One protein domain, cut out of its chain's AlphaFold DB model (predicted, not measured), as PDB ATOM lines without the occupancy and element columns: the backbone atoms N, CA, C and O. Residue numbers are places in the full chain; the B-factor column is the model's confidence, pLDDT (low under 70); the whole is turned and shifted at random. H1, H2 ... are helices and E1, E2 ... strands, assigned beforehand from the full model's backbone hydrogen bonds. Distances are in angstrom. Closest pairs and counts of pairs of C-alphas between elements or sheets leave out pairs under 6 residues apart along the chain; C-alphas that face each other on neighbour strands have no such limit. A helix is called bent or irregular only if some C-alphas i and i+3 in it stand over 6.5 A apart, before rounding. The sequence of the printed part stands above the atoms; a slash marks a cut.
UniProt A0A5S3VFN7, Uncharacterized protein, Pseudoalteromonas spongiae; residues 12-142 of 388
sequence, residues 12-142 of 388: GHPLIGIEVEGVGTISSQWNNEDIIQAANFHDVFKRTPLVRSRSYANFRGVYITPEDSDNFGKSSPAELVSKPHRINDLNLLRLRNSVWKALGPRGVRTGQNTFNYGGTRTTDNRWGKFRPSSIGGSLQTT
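Overview. This is residues 12 to 142 of the 388 residues of an uncharacterized protein of Pseudoalteromonas spongiae (UniProt A0A5S3VFN7). A strongly twisted, arched sheet of six strands is built along one long, bent strand, E1: E3 and then E2 follow on one side, while on the other side E6 pairs with its first part and the hairpin E4 and E5 follows from its last part. The longest helix, H3, packs on one face over E2 and E3; the short helix H2 packs on the opposite face by E2, and H1 lies off the sheet, far from the middle. The printed part has 131 residues, with three named helices and six named strands, which come along the chain as E1, H1, H2, E2, E3, H3, E4, E5 and E6; the sheet is branched, its neighbour pairs E1 and E3, E1 and E5, E1 and E6, E2 and E3, and E4 and E5 are antiparallel, and the class is mixed, helices and strands. It is compact, with a radius of gyration of the C-alphas of 15.2 A and spans of 47 by 34 by 25 A.

Arrangement. E1, residues 15 to 30, bends by 75 degrees at residue 24. On one side of it is antiparallel E3, residues 75 to 82, with N 20 and O 80 within hydrogen-bond range at 2.8 A. On the other side are antiparallel E5, residues 120 to 127, with N 27 and O 124 2.8 A apart, and E6, residues 139 to 142, with N 17 and O 142 2.7 A apart. E2, residues 62 to 66, forms a hairpin with E3, N 63 and O 81 being 2.8 A apart. E4, residues 109 to 114, forms one with E5, N 123 and O 111 being 2.9 A apart. H1, residues 33 to 37, is not on the sheet. H2, residues 41 to 47, is on it at a height of 9.5 A, only just over E2 with 3 of its C-alphas; their closest C-alphas, of Lys 46 and Pro 66, are 5.2 A apart. H3, residues 89 to 103, is on the opposite face at a height of 9.6 A and runs along the strands, at 7 degrees to E3 on the local plane; its closest C-alphas to E2 are those of Ser 98 and Val 62, 6.1 A apart. Every O i to N i+4 pair is within hydrogen-bond range in H2 and H3; in H1 it is 0 of 1, beside 2 of 2 O i to N i+3 pairs.

Along the chain. E1 starts at C-alpha 15, (2.646, -1.621, -23.285), and measures 36.8 A. E3 measures 22.0 A, H3 21.3 A and E5 21.9 A. H3 begins at C-alpha 89, (-5.386, 6.772, -28.461). E6 ends at C-alpha 142, (2.927, -0.905, -15.032).

Size, cuts and confidence. The C-alphas farthest apart, of Asp 34 and Asp 89, are 46.8 A apart. The printed part has no cut. The links H2 to E2 and E5 to E6 are long. Mean pLDDT of the printed part is 76.0; residues 50 to 59, 104 to 120 and 127 to 137 are under 70.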
ATOM      1  N   GLY A  12       8.108  -6.113 -30.353       92.12
ATOM      2  CA  GLY A  12       6.743  -5.660 -30.097       92.12
ATOM      3  C   GLY A  12       6.621  -4.167 -29.846       92.12
ATOM      4  O   GLY A  12       7.542  -3.406 -30.103       92.12
ATOM      5  N   HIS A  13       5.457  -3.738 -29.358       91.81
ATOM      6  CA  HIS A  13       5.252  -2.367 -28.893       91.81
ATOM      7  C   HIS A  13       5.352  -2.322 -27.372       91.81
ATOM      8  O   HIS A  13       4.818  -3.226 -26.728       91.81
ATOM      9  N   PRO A  14       5.927  -1.261 -26.783       92.06
ATOM     10  CA  PRO A  14       5.828  -1.051 -25.346       92.06
ATOM     11  C   PRO A  14       4.357  -0.907 -24.921       92.06
ATOM     12  O   PRO A  14       3.543  -0.297 -25.624       92.06
ATOM     13  N   LEU A  15       4.020  -1.490 -23.772       93.50
ATOM     14  CA  LEU A  15       2.646  -1.621 -23.285       93.50
ATOM     15  C   LEU A  15       2.454  -0.885 -21.956       93.50
ATOM     16  O   LEU A  15       3.420  -0.497 -21.303       93.50
ATOM     17  N   ILE A  16       1.195  -0.713 -21.564       94.50
ATOM     18  CA  ILE A  16       0.799  -0.172 -20.266       94.50
ATOM     19  C   ILE A  16      -0.319  -1.006 -19.651       94.50
ATOM     20  O   ILE A  16      -1.225  -1.453 -20.350       94.50
ATOM     21  N   GLY A  17      -0.276  -1.197 -18.346       93.88
ATOM     22  CA  GLY A  17      -1.331  -1.807 -17.563       93.88
ATOM     23  C   GLY A  17      -1.538  -1.053 -16.259       93.88
ATOM     24  O   GLY A  17      -0.698  -0.255 -15.848       93.88
ATOM     25  N   ILE A  18      -2.677  -1.297 -15.633       93.00
ATOM     26  CA  ILE A  18      -3.030  -0.773 -14.324       93.00
ATOM     27  C   ILE A  18      -3.464  -1.899 -13.401       93.00
ATOM     28  O   ILE A  18      -4.032  -2.902 -13.852       93.00
ATOM     29  N   GLU A  19      -3.268  -1.643 -12.120       90.56
ATOM     30  CA  GLU A  19      -3.836  -2.377 -11.002       90.56
ATOM     31  C   GLU A  19      -4.510  -1.356 -10.081       90.56
ATOM     32  O   GLU A  19      -3.987  -0.261  -9.857       90.56
ATOM     33  N   VAL A  20      -5.724  -1.657  -9.627       88.12
ATOM     34  CA  VAL A  20      -6.470  -0.833  -8.671       88.12
ATOM     35  C   VAL A  20      -6.902  -1.743  -7.541       88.12
ATOM     36  O   VAL A  20      -7.821  -2.544  -7.720       88.12
ATOM     37  N   GLU A  21      -6.238  -1.604  -6.402       84.38
ATOM     38  CA  GLU A  21      -6.563  -2.364  -5.195       84.38
ATOM     39  C   GLU A  21      -7.807  -1.769  -4.497       84.38
ATOM     40  O   GLU A  21      -8.117  -0.573  -4.623       84.38
ATOM     41  N   GLY A  22      -8.535  -2.596  -3.751       81.38
ATOM     42  CA  GLY A  22      -9.666  -2.240  -2.904       81.38
ATOM     43  C   GLY A  22     -10.963  -1.929  -3.653       81.38
ATOM     44  O   GLY A  22     -11.806  -1.189  -3.138       81.38
ATOM     45  N   VAL A  23     -11.174  -2.461  -4.863       80.81
ATOM     46  CA  VAL A  23     -12.375  -2.146  -5.671       80.81
ATOM     47  C   VAL A  23     -13.652  -2.831  -5.167       80.81
ATOM     48  O   VAL A  23     -14.771  -2.480  -5.573       80.81
ATOM     49  N   GLY A  24     -13.503  -3.798  -4.262       80.56
ATOM     50  CA  GLY A  24     -14.597  -4.525  -3.635       80.56
ATOM     51  C   GLY A  24     -14.113  -5.649  -2.725       80.56
ATOM     52  O   GLY A  24     -12.983  -5.624  -2.250       80.56
ATOM     53  N   THR A  25     -14.985  -6.625  -2.485       81.19
ATOM     54  CA  THR A  25     -14.711  -7.804  -1.653       81.19
ATOM     55  C   THR A  25     -15.240  -9.078  -2.296       81.19
ATOM     56  O   THR A  25     -16.284  -9.067  -2.958       81.19
ATOM     57  N   ILE A  26     -14.546 -10.173  -2.016       79.69
ATOM     58  CA  ILE A  26     -14.829 -11.540  -2.446       79.69
ATOM     59  C   ILE A  26     -15.016 -12.366  -1.199       79.69
ATOM     60  O   ILE A  26     -14.145 -12.346  -0.337       79.69
ATOM     61  N   SER A  27     -16.091 -13.134  -1.144       83.62
ATOM     62  CA  SER A  27     -16.232 -14.244  -0.214       83.62
ATOM     63  C   SER A  27     -16.389 -15.529  -1.016       83.62
ATOM     64  O   SER A  27     -17.073 -15.544  -2.038       83.62
ATOM     65  N   SER A  28     -15.709 -16.595  -0.616       81.19
ATOM     66  CA  SER A  28     -15.819 -17.911  -1.242       81.19
ATOM     67  C   SER A  28     -16.082 -18.971  -0.186       81.19
ATOM     68  O   SER A  28     -15.361 -19.071   0.802       81.19
ATOM     69  N   GLN A  29     -17.102 -19.785  -0.433       83.81
ATOM     70  CA  GLN A  29     -17.375 -21.007   0.311       83.81
ATOM     71  C   GLN A  29     -16.977 -22.196  -0.553       83.81
ATOM     72  O   GLN A  29     -17.422 -22.307  -1.699       83.81
ATOM     73  N   TRP A  30     -16.136 -23.068  -0.010       82.38
ATOM     74  CA  TRP A  30     -15.618 -24.238  -0.708       82.38
ATOM     75  C   TRP A  30     -16.314 -25.493  -0.213       82.38
ATOM     76  O   TRP A  30     -16.530 -25.658   0.982       82.38
ATOM     77  N   ASN A  31     -16.630 -26.396  -1.137       82.62
ATOM     78  CA  ASN A  31     -17.114 -27.729  -0.786       82.62
ATOM     79  C   ASN A  31     -16.025 -28.608  -0.136       82.62
ATOM     80  O   ASN A  31     -16.355 -29.565   0.554       82.62
ATOM     81  N   ASN A  32     -14.750 -28.284  -0.364       83.19
ATOM     82  CA  ASN A  32     -13.591 -28.880   0.289       83.19
ATOM     83  C   ASN A  32     -12.565 -27.774   0.591       83.19
ATOM     84  O   ASN A  32     -12.004 -27.190  -0.337       83.19
ATOM     85  N   GLU A  33     -12.331 -27.477   1.872       82.56
ATOM     86  CA  GLU A  33     -11.383 -26.435   2.292       82.56
ATOM     87  C   GLU A  33      -9.910 -26.857   2.170       82.56
ATOM     88  O   GLU A  33      -9.054 -25.979   2.051       82.56
ATOM     89  N   ASP A  34      -9.599 -28.157   2.104       83.25
ATOM     90  CA  ASP A  34      -8.219 -28.658   1.970       83.25
ATOM     91  C   ASP A  34      -7.550 -28.149   0.686       83.25
ATOM     92  O   ASP A  34      -6.331 -28.009   0.604       83.25
ATOM     93  N   ILE A  35      -8.361 -27.788  -0.315       79.56
ATOM     94  CA  ILE A  35      -7.895 -27.199  -1.570       79.56
ATOM     95  C   ILE A  35      -7.153 -25.874  -1.355       79.56
ATOM     96  O   ILE A  35      -6.276 -25.546  -2.150       79.56
ATOM     97  N   ILE A  36      -7.474 -25.129  -0.286       80.88
ATOM     98  CA  ILE A  36      -6.836 -23.850   0.061       80.88
ATOM     99  C   ILE A  36      -5.383 -24.077   0.502       80.88
ATOM    100  O   ILE A  36      -4.534 -23.218   0.280       80.88
ATOM    101  N   GLN A  37      -5.086 -25.250   1.070       81.94
ATOM    102  CA  GLN A  37      -3.751 -25.636   1.536       81.94
ATOM    103  C   GLN A  37      -2.868 -26.213   0.418       81.94
ATOM    104  O   GLN A  37      -1.695 -26.512   0.644       81.94
ATOM    105  N   ALA A  38      -3.397 -26.394  -0.797       79.38
ATOM    106  CA  ALA A  38      -2.603 -26.900  -1.910       79.38
ATOM    107  C   ALA A  38      -1.492 -25.904  -2.286       79.38
ATOM    108  O   ALA A  38      -1.739 -24.708  -2.426       79.38
ATOM    109  N   ALA A  39      -0.280 -26.409  -2.539       71.44
ATOM    110  CA  ALA A  39       0.928 -25.594  -2.731       71.44
ATOM    111  C   ALA A  39       0.813 -24.490  -3.806       71.44
ATOM    112  O   ALA A  39       1.460 -23.457  -3.697       71.44
ATOM    113  N   ASN A  40      -0.034 -24.678  -4.824       72.88
ATOM    114  CA  ASN A  40      -0.236 -23.713  -5.915       72.88
ATOM    115  C   ASN A  40      -1.583 -22.978  -5.843       72.88
ATOM    116  O   ASN A  40      -1.938 -22.251  -6.778       72.88
ATOM    117  N   PHE A  41      -2.373 -23.192  -4.786       77.56
ATOM    118  CA  PHE A  41      -3.697 -22.591  -4.657       77.56
ATOM    119  C   PHE A  41      -3.614 -21.069  -4.715       77.56
ATOM    120  O   PHE A  41      -4.364 -20.448  -5.468       77.56
ATOM    121  N   HIS A  42      -2.654 -20.498  -3.982       76.31
ATOM    122  CA  HIS A  42      -2.413 -19.062  -3.922       76.31
ATOM    123  C   HIS A  42      -2.285 -18.436  -5.317       76.31
ATOM    124  O   HIS A  42      -3.103 -17.612  -5.738       76.31
ATOM    125  N   ASP A  43      -1.328 -18.931  -6.097       71.56
ATOM    126  CA  ASP A  43      -1.031 -18.429  -7.436       71.56
ATOM    127  C   ASP A  43      -2.204 -18.566  -8.405       71.56
ATOM    128  O   ASP A  43      -2.431 -17.705  -9.258       71.56
ATOM    129  N   VAL A  44      -2.955 -19.662  -8.307       73.25
ATOM    130  CA  VAL A  44      -4.062 -19.940  -9.226       73.25
ATOM    131  C   VAL A  44      -5.278 -19.096  -8.859       73.25
ATOM    132  O   VAL A  44      -5.918 -18.521  -9.743       73.25
ATOM    133  N   PHE A  45      -5.592 -18.984  -7.568       74.94
ATOM    134  CA  PHE A  45      -6.741 -18.228  -7.082       74.94
ATOM    135  C   PHE A  45      -6.581 -16.734  -7.384       74.94
ATOM    136  O   PHE A  45      -7.481 -16.166  -8.008       74.94
ATOM    137  N   LYS A  46      -5.414 -16.140  -7.085       75.88
ATOM    138  CA  LYS A  46      -5.100 -14.730  -7.389       75.88
ATOM    139  C   LYS A  46      -5.176 -14.409  -8.882       75.88
ATOM    140  O   LYS A  46      -5.488 -13.292  -9.272       75.88
ATOM    141  N   ARG A  47      -4.904 -15.376  -9.761       70.19
ATOM    142  CA  ARG A  47      -4.889 -15.162 -11.219       70.19
ATOM    143  C   ARG A  47      -6.208 -15.487 -11.914       70.19
ATOM    144  O   ARG A  47      -6.306 -15.262 -13.120       70.19
ATOM    145  N   THR A  48      -7.196 -16.038 -11.208       71.56
ATOM    146  CA  THR A  48      -8.458 -16.485 -11.810       71.56
ATOM    147  C   THR A  48      -9.414 -15.302 -11.987       71.56
ATOM    148  O   THR A  48      -9.999 -14.842 -11.007       71.56
ATOM    149  N   PRO A  49      -9.655 -14.825 -13.227       70.06
ATOM    150  CA  PRO A  49     -10.503 -13.661 -13.453       70.06
ATOM    151  C   PRO A  49     -11.953 -13.956 -13.058       70.06
ATOM    152  O   PRO A  49     -12.597 -14.805 -13.674       70.06
ATOM    153  N   LEU A  50     -12.487 -13.215 -12.089       65.62
ATOM    154  CA  LEU A  50     -13.867 -13.354 -11.605       65.62
ATOM    155  C   LEU A  50     -14.865 -12.630 -12.505       65.62
ATOM    156  O   LEU A  50     -16.005 -13.050 -12.683       65.62
ATOM    157  N   VAL A  51     -14.421 -11.527 -13.102       65.50
ATOM    158  CA  VAL A  51     -15.157 -10.796 -14.131       65.50
ATOM    159  C   VAL A  51     -14.178 -10.416 -15.226       65.50
ATOM    160  O   VAL A  51     -13.090  -9.942 -14.923       65.50
ATOM    161  N   ARG A  52     -14.572 -10.558 -16.494       64.56
ATOM    162  CA  ARG A  52     -13.827 -10.029 -17.646       64.56
ATOM    163  C   ARG A  52     -14.646  -8.953 -18.352       64.56
ATOM    164  O   ARG A  52     -15.862  -9.085 -18.511       64.56
ATOM    165  N   SER A  53     -14.001  -7.882 -18.805       63.00
ATOM    166  CA  SER A  53     -14.637  -6.940 -19.731       63.00
ATOM    167  C   SER A  53     -14.991  -7.644 -21.046       63.00
ATOM    168  O   SER A  53     -14.195  -8.428 -21.548       63.00
ATOM    169  N   ARG A  54     -16.127  -7.310 -21.676       58.97
ATOM    170  CA  ARG A  54     -16.498  -7.868 -23.001       58.97
ATOM    171  C   ARG A  54     -15.461  -7.589 -24.103       58.97
ATOM    172  O   ARG A  54     -15.421  -8.293 -25.098       58.97
ATOM    173  N   SER A  55     -14.627  -6.567 -23.919       57.75
ATOM    174  CA  SER A  55     -13.513  -6.198 -24.797       57.75
ATOM    175  C   SER A  55     -12.254  -7.056 -24.604       57.75
ATOM    176  O   SER A  55     -11.266  -6.800 -25.289       57.75
ATOM    177  N   TYR A  56     -12.254  -8.039 -23.693       58.47
ATOM    178  CA  TYR A  56     -11.076  -8.843 -23.358       58.47
ATOM    179  C   TYR A  56     -10.560  -9.603 -24.586       58.47
ATOM    180  O   TYR A  56     -11.246 -10.464 -25.129       58.47
ATOM    181  N   ALA A  57      -9.357  -9.256 -25.035       62.84
ATOM    182  CA  ALA A  57      -8.682  -9.875 -26.174       62.84
ATOM    183  C   ALA A  57      -7.161  -9.772 -25.993       62.84
ATOM    184  O   ALA A  57      -6.679  -9.239 -24.990       62.84
ATOM    185  N   ASN A  58      -6.394 -10.237 -26.983       60.06
ATOM    186  CA  ASN A  58      -4.950 -10.026 -27.010       60.06
ATOM    187  C   ASN A  58      -4.658  -8.516 -26.930       60.06
ATOM    188  O   ASN A  58      -5.054  -7.750 -27.808       60.06
ATOM    189  N   PHE A  59      -3.992  -8.109 -25.848       63.09
ATOM    190  CA  PHE A  59      -3.577  -6.732 -25.550       63.09
ATOM    191  C   PHE A  59      -4.683  -5.725 -25.186       63.09
ATOM    192  O   PHE A  59      -4.528  -4.526 -25.432       63.09
ATOM    193  N   ARG A  60      -5.814  -6.184 -24.627       71.25
ATOM    194  CA  ARG A  60      -6.846  -5.281 -24.089       71.25
ATOM    195  C   ARG A  60      -7.794  -5.936 -23.087       71.25
ATOM    196  O   ARG A  60      -8.016  -7.146 -23.110       71.25
ATOM    197  N   GLY A  61      -8.428  -5.090 -22.283       80.19
ATOM    198  CA  GLY A  61      -9.476  -5.451 -21.335       80.19
ATOM    199  C   GLY A  61      -9.018  -5.416 -19.883       80.19
ATOM    200  O   GLY A  61      -7.828  -5.352 -19.575       80.19
ATOM    201  N   VAL A  62      -9.997  -5.462 -18.989       85.06
ATOM    202  CA  VAL A  62      -9.785  -5.505 -17.541       85.06
ATOM    203  C   VAL A  62     -10.474  -6.719 -16.953       85.06
ATOM    204  O   VAL A  62     -11.445  -7.241 -17.520       85.06
ATOM    205  N   TYR A  63      -9.972  -7.157 -15.815       83.31
ATOM    206  CA  TYR A  63     -10.572  -8.199 -15.020       83.31
ATOM    207  C   TYR A  63     -10.493  -7.872 -13.536       83.31
ATOM    208  O   TYR A  63      -9.656  -7.087 -13.113       83.31
ATOM    209  N   ILE A  64     -11.417  -8.447 -12.773       80.56
ATOM    210  CA  ILE A  64     -11.407  -8.371 -11.311       80.56
ATOM    211  C   ILE A  64     -10.919  -9.710 -10.789       80.56
ATOM    212  O   ILE A  64     -11.364 -10.753 -11.283       80.56
ATOM    213  N   THR A  65     -10.017  -9.667  -9.824       83.38
ATOM    214  CA  THR A  65      -9.421 -10.848  -9.216       83.38
ATOM    215  C   THR A  65      -9.241 -10.627  -7.707       83.38
ATOM    216  O   THR A  65      -9.378  -9.489  -7.251       83.38
ATOM    217  N   PRO A  66      -9.048 -11.687  -6.909       78.94
ATOM    218  CA  PRO A  66      -8.756 -11.541  -5.490       78.94
ATOM    219  C   PRO A  66      -7.397 -10.908  -5.225       78.94
ATOM    220  O   PRO A  66      -6.422 -11.276  -5.870       78.94
ATOM    221  N   GLU A  67      -7.353 -10.007  -4.246       80.38
ATOM    222  CA  GLU A  67      -6.109  -9.529  -3.641       80.38
ATOM    223  C   GLU A  67      -5.574 -10.529  -2.621       80.38
ATOM    224  O   GLU A  67      -6.322 -11.334  -2.054       80.38
ATOM    225  N   ASP A  68      -4.276 -10.418  -2.345       75.69
ATOM    226  CA  ASP A  68      -3.653 -11.142  -1.243       75.69
ATOM    227  C   ASP A  68      -4.202 -10.608   0.090       75.69
ATOM    228  O   ASP A  68      -4.266  -9.399   0.323       75.69
ATOM    229  N   SER A  69      -4.628 -11.512   0.971       77.00
ATOM    230  CA  SER A  69      -5.169 -11.186   2.291       77.00
ATOM    231  C   SER A  69      -4.888 -12.309   3.287       77.00
ATOM    232  O   SER A  69      -4.687 -13.456   2.893       77.00
ATOM    233  N   ASP A  70      -4.965 -12.011   4.585       76.31
ATOM    234  CA  ASP A  70      -4.780 -13.018   5.645       76.31
ATOM    235  C   ASP A  70      -5.837 -14.140   5.598       76.31
ATOM    236  O   ASP A  70      -5.598 -15.255   6.052       76.31
ATOM    237  N   ASN A  71      -7.006 -13.869   5.004       80.56
ATOM    238  CA  ASN A  71      -8.108 -14.823   4.833       80.56
ATOM    239  C   ASN A  71      -8.187 -15.362   3.394       80.56
ATOM    240  O   ASN A  71      -9.283 -15.593   2.865       80.56
ATOM    241  N   PHE A  72      -7.032 -15.518   2.742       78.69
ATOM    242  CA  PHE A  72      -6.925 -15.922   1.345       78.69
ATOM    243  C   PHE A  72      -7.758 -17.174   1.030       78.69
ATOM    244  O   PHE A  72      -7.845 -18.119   1.813       78.69
ATOM    245  N   GLY A  73      -8.432 -17.175  -0.121       76.94
ATOM    246  CA  GLY A  73      -9.349 -18.249  -0.502       76.94
ATOM    247  C   GLY A  73     -10.718 -18.204   0.186       76.94
ATOM    248  O   GLY A  73     -11.662 -18.714  -0.404       76.94
ATOM    249  N   LYS A  74     -10.883 -17.561   1.351       83.81
ATOM    250  CA  LYS A  74     -12.175 -17.452   2.064       83.81
ATOM    251  C   LYS A  74     -12.801 -16.071   1.926       83.81
ATOM    252  O   LYS A  74     -13.934 -15.956   1.472       83.81
ATOM    253  N   SER A  75     -12.059 -15.020   2.267       83.88
ATOM    254  CA  SER A  75     -12.490 -13.631   2.109       83.88
ATOM    255  C   SER A  75     -11.308 -12.728   1.773       83.88
ATOM    256  O   SER A  75     -10.318 -12.678   2.497       83.88
ATOM    257  N   SER A  76     -11.416 -11.970   0.689       82.62
ATOM    258  CA  SER A  76     -10.343 -11.095   0.199       82.62
ATOM    259  C   SER A  76     -10.910  -9.785  -0.343       82.62
ATOM    260  O   SER A  76     -12.030  -9.768  -0.871       82.62
ATOM    261  N   PRO A  77     -10.176  -8.665  -0.231       84.19
ATOM    262  CA  PRO A  77     -10.412  -7.533  -1.109       84.19
ATOM    263  C   PRO A  77     -10.301  -7.979  -2.574       84.19
ATOM    264  O   PRO A  77      -9.719  -9.016  -2.895       84.19
ATOM    265  N   ALA A  78     -10.898  -7.210  -3.471       82.19
ATOM    266  CA  ALA A  78     -10.742  -7.420  -4.901       82.19
ATOM    267  C   ALA A  78      -9.935  -6.303  -5.527       82.19
ATOM    268  O   ALA A  78     -10.242  -5.129  -5.300       82.19
ATOM    269  N   GLU A  79      -9.057  -6.701  -6.438       85.69
ATOM    270  CA  GLU A  79      -8.293  -5.821  -7.305       85.69
ATOM    271  C   GLU A  79      -8.876  -5.844  -8.718       85.69
ATOM    272  O   GLU A  79      -9.352  -6.865  -9.230       85.69
ATOM    273  N   LEU A  80      -8.833  -4.690  -9.380       87.31
ATOM    274  CA  LEU A  80      -9.016  -4.602 -10.821       87.31
ATOM    275  C   LEU A  80      -7.645  -4.587 -11.480       87.31
ATOM    276  O   LEU A  80      -6.866  -3.668 -11.261       87.31
ATOM    277  N   VAL A  81      -7.408  -5.540 -12.371       88.88
ATOM    278  CA  VAL A  81      -6.169  -5.658 -13.140       88.88
ATOM    279  C   VAL A  81      -6.484  -5.528 -14.623       88.88
ATOM    280  O   VAL A  81      -7.483  -6.047 -15.133       88.88
ATOM    281  N   SER A  82      -5.639  -4.821 -15.363       89.56
ATOM    282  CA  SER A  82      -5.742  -4.769 -16.820       89.56
ATOM    283  C   SER A  82      -4.805  -5.769 -17.488       89.56
ATOM    284  O   SER A  82      -3.666  -5.947 -17.063       89.56
ATOM    285  N   LYS A  83      -5.219  -6.329 -18.629       86.38
ATOM    286  CA  LYS A  83      -4.243  -6.864 -19.588       86.38
ATOM    287  C   LYS A  83      -3.318  -5.726 -20.061       86.38
ATOM    288  O   LYS A  83      -3.779  -4.590 -20.143       86.38
ATOM    289  N   PRO A  84      -2.066  -6.003 -20.452       88.12
ATOM    290  CA  PRO A  84      -1.214  -4.992 -21.076       88.12
ATOM    291  C   PRO A  84      -1.869  -4.400 -22.336       88.12
ATOM    292  O   PRO A  84      -2.254  -5.143 -23.235       88.12
ATOM    293  N   HIS A  85      -2.002  -3.076 -22.412       90.88
ATOM    294  CA  HIS A  85      -2.577  -2.330 -23.532       90.88
ATOM    295  C   HIS A  85      -1.491  -1.650 -24.361       90.88
ATOM    296  O   HIS A  85      -0.500  -1.151 -23.830       90.88
ATOM    297  N   ARG A  86      -1.708  -1.549 -25.678       90.56
ATOM    298  CA  ARG A  86      -0.885  -0.673 -26.523       90.56
ATOM    299  C   ARG A  86      -1.116   0.789 -26.149       90.56
ATOM    300  O   ARG A  86      -2.254   1.210 -25.945       90.56
ATOM    301  N   ILE A  87      -0.050   1.581 -26.150       90.44
ATOM    302  CA  ILE A  87      -0.109   3.007 -25.816       90.44
ATOM    303  C   ILE A  87      -0.459   3.813 -27.075       90.44
ATOM    304  O   ILE A  87       0.365   4.503 -27.665       90.44
ATOM    305  N   ASN A  88      -1.707   3.691 -27.524       89.38
ATOM    306  CA  ASN A  88      -2.280   4.526 -28.577       89.38
ATOM    307  C   ASN A  88      -3.689   4.987 -28.196       89.38
ATOM    308  O   ASN A  88      -4.331   4.369 -27.346       89.38
ATOM    309  N   ASP A  89      -4.156   6.064 -28.834       88.25
ATOM    310  CA  ASP A  89      -5.386   6.772 -28.461       88.25
ATOM    311  C   ASP A  89      -6.581   5.810 -28.304       88.25
ATOM    312  O   ASP A  89      -7.283   5.840 -27.295       88.25
ATOM    313  N   LEU A  90      -6.757   4.887 -29.257       86.69
ATOM    314  CA  LEU A  90      -7.868   3.934 -29.261       86.69
ATOM    315  C   LEU A  90      -7.769   2.885 -28.141       86.69
ATOM    316  O   LEU A  90      -8.758   2.606 -27.466       86.69
ATOM    317  N   ASN A  91      -6.596   2.281 -27.927       87.94
ATOM    318  CA  ASN A  91      -6.439   1.250 -26.892       87.94
ATOM    319  C   ASN A  91      -6.475   1.840 -25.479       87.94
ATOM    320  O   ASN A  91      -7.033   1.215 -24.580       87.94
ATOM    321  N   LEU A  92      -5.969   3.059 -25.295       89.50
ATOM    322  CA  LEU A  92      -6.095   3.792 -24.038       89.50
ATOM    323  C   LEU A  92      -7.560   4.140 -23.752       89.50
ATOM    324  O   LEU A  92      -8.045   3.900 -22.645       89.50
ATOM    325  N   LEU A  93      -8.303   4.631 -24.751       86.50
ATOM    326  CA  LEU A  93      -9.739   4.890 -24.610       86.50
ATOM    327  C   LEU A  93     -10.508   3.613 -24.229       86.50
ATOM    328  O   LEU A  93     -11.356   3.641 -23.336       86.50
ATOM    329  N   ARG A  94     -10.166   2.475 -24.844       85.69
ATOM    330  CA  ARG A  94     -10.728   1.160 -24.496       85.69
ATOM    331  C   ARG A  94     -10.397   0.732 -23.072       85.69
ATOM    332  O   ARG A  94     -11.294   0.212 -22.404       85.69
ATOM    333  N   LEU A  95      -9.166   0.947 -22.603       88.19
ATOM    334  CA  LEU A  95      -8.780   0.697 -21.211       88.19
ATOM    335  C   LEU A  95      -9.692   1.489 -20.272       88.19
ATOM    336  O   LEU A  95     -10.392   0.890 -19.457       88.19
ATOM    337  N   ARG A  96      -9.776   2.811 -20.457       86.88
ATOM    338  CA  ARG A  96     -10.623   3.685 -19.636       86.88
ATOM    339  C   ARG A  96     -12.078   3.227 -19.629       86.88
ATOM    340  O   ARG A  96     -12.650   3.008 -18.566       86.88
ATOM    341  N   ASN A  97     -12.675   3.028 -20.803       81.75
ATOM    342  CA  ASN A  97     -14.071   2.602 -20.908       81.75
ATOM    343  C   ASN A  97     -14.299   1.238 -20.224       81.75
ATOM    344  O   ASN A  97     -15.333   1.021 -19.589       81.75
ATOM    345  N   SER A  98     -13.320   0.331 -20.299       83.44
ATOM    346  CA  SER A  98     -13.378  -0.973 -19.630       83.44
ATOM    347  C   SER A  98     -13.327  -0.834 -18.104       83.44
ATOM    348  O   SER A  98     -14.123  -1.486 -17.429       83.44
ATOM    349  N   VAL A  99     -12.478   0.052 -17.569       84.38
ATOM    350  CA  VAL A  99     -12.411   0.379 -16.130       84.38
ATOM    351  C   VAL A  99     -13.741   0.942 -15.639       84.38
ATOM    352  O   VAL A  99     -14.330   0.400 -14.708       84.38
ATOM    353  N   TRP A 100     -14.282   1.963 -16.309       80.25
ATOM    354  CA  TRP A 100     -15.570   2.562 -15.937       80.25
ATOM    355  C   TRP A 100     -16.718   1.557 -15.952       80.25
ATOM    356  O   TRP A 100     -17.605   1.602 -15.100       80.25
ATOM    357  N   LYS A 101     -16.723   0.649 -16.930       77.88
ATOM    358  CA  LYS A 101     -17.736  -0.401 -17.022       77.88
ATOM    359  C   LYS A 101     -17.569  -1.457 -15.933       77.88
ATOM    360  O   LYS A 101     -18.572  -2.015 -15.485       77.88
ATOM    361  N   ALA A 102     -16.334  -1.769 -15.546       77.75
ATOM    362  CA  ALA A 102     -16.027  -2.722 -14.485       77.75
ATOM    363  C   ALA A 102     -16.377  -2.171 -13.095       77.75
ATOM    364  O   ALA A 102     -17.009  -2.892 -12.327       77.75
ATOM    365  N   LEU A 103     -16.042  -0.904 -12.828       77.25
ATOM    366  CA  LEU A 103     -16.240  -0.217 -11.543       77.25
ATOM    367  C   LEU A 103     -17.590   0.503 -11.405       77.25
ATOM    368  O   LEU A 103     -17.875   1.073 -10.358       77.25
ATOM    369  N   GLY A 104     -18.425   0.516 -12.446       68.38
ATOM    370  CA  GLY A 104     -19.771   1.087 -12.364       68.38
ATOM    371  C   GLY A 104     -20.633   0.403 -11.289       68.38
ATOM    372  O   GLY A 104     -20.356  -0.745 -10.935       68.38
ATOM    373  N   PRO A 105     -21.688   1.073 -10.784       60.03
ATOM    374  CA  PRO A 105     -22.552   0.523  -9.745       60.03
ATOM    375  C   PRO A 105     -23.108  -0.835 -10.178       60.03
ATOM    376  O   PRO A 105     -23.751  -0.965 -11.222       60.03
ATOM    377  N   ARG A 106     -22.818  -1.863  -9.382       62.38
ATOM    378  CA  ARG A 106     -23.306  -3.228  -9.569       62.38
ATOM    379  C   ARG A 106     -23.883  -3.714  -8.245       62.38
ATOM    380  O   ARG A 106     -23.327  -3.439  -7.187       62.38
ATOM    381  N   GLY A 107     -25.008  -4.421  -8.315       56.66
ATOM    382  CA  GLY A 107     -25.536  -5.166  -7.174       56.66
ATOM    383  C   GLY A 107     -24.637  -6.350  -6.805       56.66
ATOM    384  O   GLY A 107     -23.702  -6.686  -7.539       56.66
ATOM    385  N   VAL A 108     -24.945  -6.988  -5.675       60.16
ATOM    386  CA  VAL A 108     -24.315  -8.250  -5.254       60.16
ATOM    387  C   VAL A 108     -24.530  -9.301  -6.343       60.16
ATOM    388  O   VAL A 108     -25.623  -9.406  -6.902       60.16
ATOM    389  N   ARG A 109     -23.481 -10.056  -6.682       63.19
ATOM    390  CA  ARG A 109     -23.580 -11.200  -7.594       63.19
ATOM    391  C   ARG A 109     -23.077 -12.448  -6.887       63.19
ATOM    392  O   ARG A 109     -21.910 -12.493  -6.510       63.19
ATOM    393  N   THR A 110     -23.943 -13.443  -6.785       58.81
ATOM    394  CA  THR A 110     -23.606 -14.787  -6.316       58.81
ATOM    395  C   THR A 110     -23.464 -15.696  -7.529       58.81
ATOM    396  O   THR A 110     -24.255 -15.606  -8.470       58.81
ATOM    397  N   GLY A 111     -22.437 -16.540  -7.549       60.72
ATOM    398  CA  GLY A 111     -22.254 -17.524  -8.611       60.72
ATOM    399  C   GLY A 111     -21.504 -18.754  -8.124       60.72
ATOM    400  O   GLY A 111     -20.557 -18.641  -7.348       60.72
ATOM    401  N   GLN A 112     -21.915 -19.925  -8.604       57.72
ATOM    402  CA  GLN A 112     -21.156 -21.160  -8.440       57.72
ATOM    403  C   GLN A 112     -20.162 -21.298  -9.588       57.72
ATOM    404  O   GLN A 112     -20.525 -21.132 -10.751       57.72
ATOM    405  N   ASN A 113     -18.906 -21.587  -9.262       63.38
ATOM    406  CA  ASN A 113     -17.871 -21.848 -10.252       63.38
ATOM    407  C   ASN A 113     -17.104 -23.112  -9.868       63.38
ATOM    408  O   ASN A 113     -16.726 -23.297  -8.708       63.38
ATOM    409  N   THR A 114     -16.828 -23.956 -10.857       58.59
ATOM    410  CA  THR A 114     -15.880 -25.062 -10.718       58.59
ATOM    411  C   THR A 114     -14.468 -24.490 -10.792       58.59
ATOM    412  O   THR A 114     -14.106 -23.832 -11.768       58.59
ATOM    413  N   PHE A 115     -13.673 -24.693  -9.745       61.34
ATOM    414  CA  PHE A 115     -12.265 -24.316  -9.744       61.34
ATOM    415  C   PHE A 115     -11.451 -25.440 -10.391       61.34
ATOM    416  O   PHE A 115     -11.749 -26.615 -10.184       61.34
ATOM    417  N   ASN A 116     -10.404 -25.095 -11.148       54.94
ATOM    418  CA  ASN A 116      -9.628 -26.033 -11.981       54.94
ATOM    419  C   ASN A 116      -8.974 -27.219 -11.225       54.94
ATOM    420  O   ASN A 116      -8.399 -28.086 -11.870       54.94
ATOM    421  N   TYR A 117      -9.076 -27.278  -9.893       56.88
ATOM    422  CA  TYR A 117      -8.588 -28.367  -9.035       56.88
ATOM    423  C   TYR A 117      -9.701 -29.284  -8.483       56.88
ATOM    424  O   TYR A 117      -9.491 -29.989  -7.504       56.88
ATOM    425  N   GLY A 118     -10.897 -29.285  -9.083       54.50
ATOM    426  CA  GLY A 118     -11.968 -30.237  -8.740       54.50
ATOM    427  C   GLY A 118     -12.855 -29.835  -7.553       54.50
ATOM    428  O   GLY A 118     -13.772 -30.572  -7.198       54.50
ATOM    429  N   GLY A 119     -12.634 -28.654  -6.971       61.34
ATOM    430  CA  GLY A 119     -13.514 -28.056  -5.964       61.34
ATOM    431  C   GLY A 119     -14.625 -27.217  -6.597       61.34
ATOM    432  O   GLY A 119     -14.384 -26.439  -7.526       61.34
ATOM    433  N   THR A 120     -15.841 -27.334  -6.068       65.19
ATOM    434  CA  THR A 120     -16.945 -26.422  -6.397       65.19
ATOM    435  C   THR A 120     -16.950 -25.329  -5.344       65.19
ATOM    436  O   THR A 120     -16.987 -25.631  -4.149       65.19
ATOM    437  N   ARG A 121     -16.911 -24.063  -5.763       73.19
ATOM    438  CA  ARG A 121     -17.040 -22.943  -4.830       73.19
ATOM    439  C   ARG A 121     -18.250 -22.091  -5.157       73.19
ATOM    440  O   ARG A 121     -18.521 -21.803  -6.326       73.19
ATOM    441  N   THR A 122     -18.911 -21.622  -4.113       71.62
ATOM    442  CA  THR A 122     -19.859 -20.515  -4.208       71.62
ATOM    443  C   THR A 122     -19.088 -19.238  -3.931       71.62
ATOM    444  O   THR A 122     -18.439 -19.123  -2.895       71.62
ATOM    445  N   THR A 123     -19.112 -18.290  -4.865       71.69
ATOM    446  CA  THR A 123     -18.457 -16.993  -4.695       71.69
ATOM    447  C   THR A 123     -19.504 -15.893  -4.592       71.69
ATOM    448  O   THR A 123     -20.293 -15.697  -5.521       71.69
ATOM    449  N   ASP A 124     -19.449 -15.146  -3.494       72.12
ATOM    450  CA  ASP A 124     -20.181 -13.905  -3.295       72.12
ATOM    451  C   ASP A 124     -19.272 -12.715  -3.550       72.12
ATOM    452  O   ASP A 124     -18.207 -12.550  -2.954       72.12
ATOM    453  N   ASN A 125     -19.726 -11.862  -4.453       71.81
ATOM    454  CA  ASN A 125     -18.931 -10.784  -4.994       71.81
ATOM    455  C   ASN A 125     -19.631  -9.446  -4.764       71.81
ATOM    456  O   ASN A 125     -20.762  -9.235  -5.223       71.81
ATOM    457  N   ARG A 126     -18.941  -8.514  -4.097       71.38
ATOM    458  CA  ARG A 126     -19.441  -7.157  -3.844       71.38
ATOM    459  C   ARG A 126     -18.434  -6.127  -4.349       71.38
ATOM    460  O   ARG A 126     -17.455  -5.818  -3.680       71.38
ATOM    461  N   TRP A 127     -18.700  -5.562  -5.523       68.50
ATOM    462  CA  TRP A 127     -17.871  -4.527  -6.157       68.50
ATOM    463  C   TRP A 127     -18.703  -3.305  -6.515       68.50
ATOM    464  O   TRP A 127     -19.918  -3.401  -6.668       68.50
ATOM    465  N   GLY A 128     -18.043  -2.161  -6.690       54.81
ATOM    466  CA  GLY A 128     -18.729  -0.904  -7.012       54.81
ATOM    467  C   GLY A 128     -19.010  -0.027  -5.792       54.81
ATOM    468  O   GLY A 128     -19.837   0.876  -5.868       54.81
ATOM    469  N   LYS A 129     -18.293  -0.249  -4.674       53.25
ATOM    470  CA  LYS A 129     -18.139   0.784  -3.632       53.25
ATOM    471  C   LYS A 129     -17.358   1.998  -4.157       53.25
ATOM    472  O   LYS A 129     -17.548   3.102  -3.658       53.25
ATOM    473  N   PHE A 130     -16.517   1.803  -5.176       54.91
ATOM    474  CA  PHE A 130     -15.775   2.876  -5.825       54.91
ATOM    475  C   PHE A 130     -16.667   3.661  -6.788       54.91
ATOM    476  O   PHE A 130     -17.127   3.135  -7.803       54.91
ATOM    477  N   ARG A 131     -16.867   4.952  -6.508       56.00
ATOM    478  CA  ARG A 131     -17.309   5.885  -7.545       56.00
ATOM    479  C   ARG A 131     -16.112   6.132  -8.471       56.00
ATOM    480  O   ARG A 131     -15.041   6.457  -7.973       56.00
ATOM    481  N   PRO A 132     -16.255   6.041  -9.804       52.94
ATOM    482  CA  PRO A 132     -15.161   6.340 -10.727       52.94
ATOM    483  C   PRO A 132     -14.534   7.724 -10.528       52.94
ATOM    484  O   PRO A 132     -13.389   7.900 -10.883       52.94
ATOM    485  N   SER A 133     -15.228   8.684  -9.910       52.81
ATOM    486  CA  SER A 133     -14.659   9.989  -9.543       52.81
ATOM    487  C   SER A 133     -13.565   9.929  -8.463       52.81
ATOM    488  O   SER A 133     -13.013  10.969  -8.121       52.81
ATOM    489  N   SER A 134     -13.275   8.755  -7.889       59.12
ATOM    490  CA  SER A 134     -12.338   8.586  -6.775       59.12
ATOM    491  C   SER A 134     -11.224   7.572  -7.033       59.12
ATOM    492  O   SER A 134     -10.616   7.148  -6.054       59.12
ATOM    493  N   ILE A 135     -10.936   7.159  -8.283       65.38
ATOM    494  CA  ILE A 135      -9.774   6.286  -8.566       65.38
ATOM    495  C   ILE A 135      -8.524   7.034  -8.096       65.38
ATOM    496  O   ILE A 135      -8.092   7.980  -8.745       65.38
ATOM    497  N   GLY A 136      -7.978   6.664  -6.941       63.62
ATOM    498  CA  GLY A 136      -6.894   7.385  -6.287       63.62
ATOM    499  C   GLY A 136      -6.416   6.649  -5.041       63.62
ATOM    500  O   GLY A 136      -7.178   5.944  -4.391       63.62
ATOM    501  N   GLY A 137      -5.129   6.781  -4.722       64.62
ATOM    502  CA  GLY A 137      -4.511   6.143  -3.555       64.62
ATOM    503  C   GLY A 137      -4.020   4.712  -3.793       64.62
ATOM    504  O   GLY A 137      -2.882   4.442  -3.427       64.62
ATOM    505  N   SER A 138      -4.816   3.858  -4.448       78.06
ATOM    506  CA  SER A 138      -4.507   2.435  -4.705       78.06
ATOM    507  C   SER A 138      -4.167   2.092  -6.163       78.06
ATOM    508  O   SER A 138      -3.929   0.933  -6.490       78.06
ATOM    509  N   LEU A 139      -4.154   3.089  -7.058       89.44
ATOM    510  CA  LEU A 139      -3.793   2.897  -8.464       89.44
ATOM    511  C   LEU A 139      -2.282   2.695  -8.613       89.44
ATOM    512  O   LEU A 139      -1.498   3.574  -8.246       89.44
ATOM    513  N   GLN A 140      -1.912   1.604  -9.268       92.38
ATOM    514  CA  GLN A 140      -0.552   1.292  -9.685       92.38
ATOM    515  C   GLN A 140      -0.526   1.143 -11.204       92.38
ATOM    516  O   GLN A 140      -1.456   0.601 -11.806       92.38
ATOM    517  N   THR A 141       0.520   1.660 -11.845       94.75
ATOM    518  CA  THR A 141       0.650   1.633 -13.307       94.75
ATOM    519  C   THR A 141       1.927   0.913 -13.696       94.75
ATOM    520  O   THR A 141       3.018   1.390 -13.392       94.75
ATOM    521  N   THR A 142       1.798  -0.184 -14.436       95.69
ATOM    522  CA  THR A 142       2.927  -0.905 -15.032       95.69
ATOM    523  C   THR A 142       3.101  -0.475 -16.478       95.69
ATOM    524  O   THR A 142       2.178  -0.583 -17.280       95.69
TER     525      THR A 142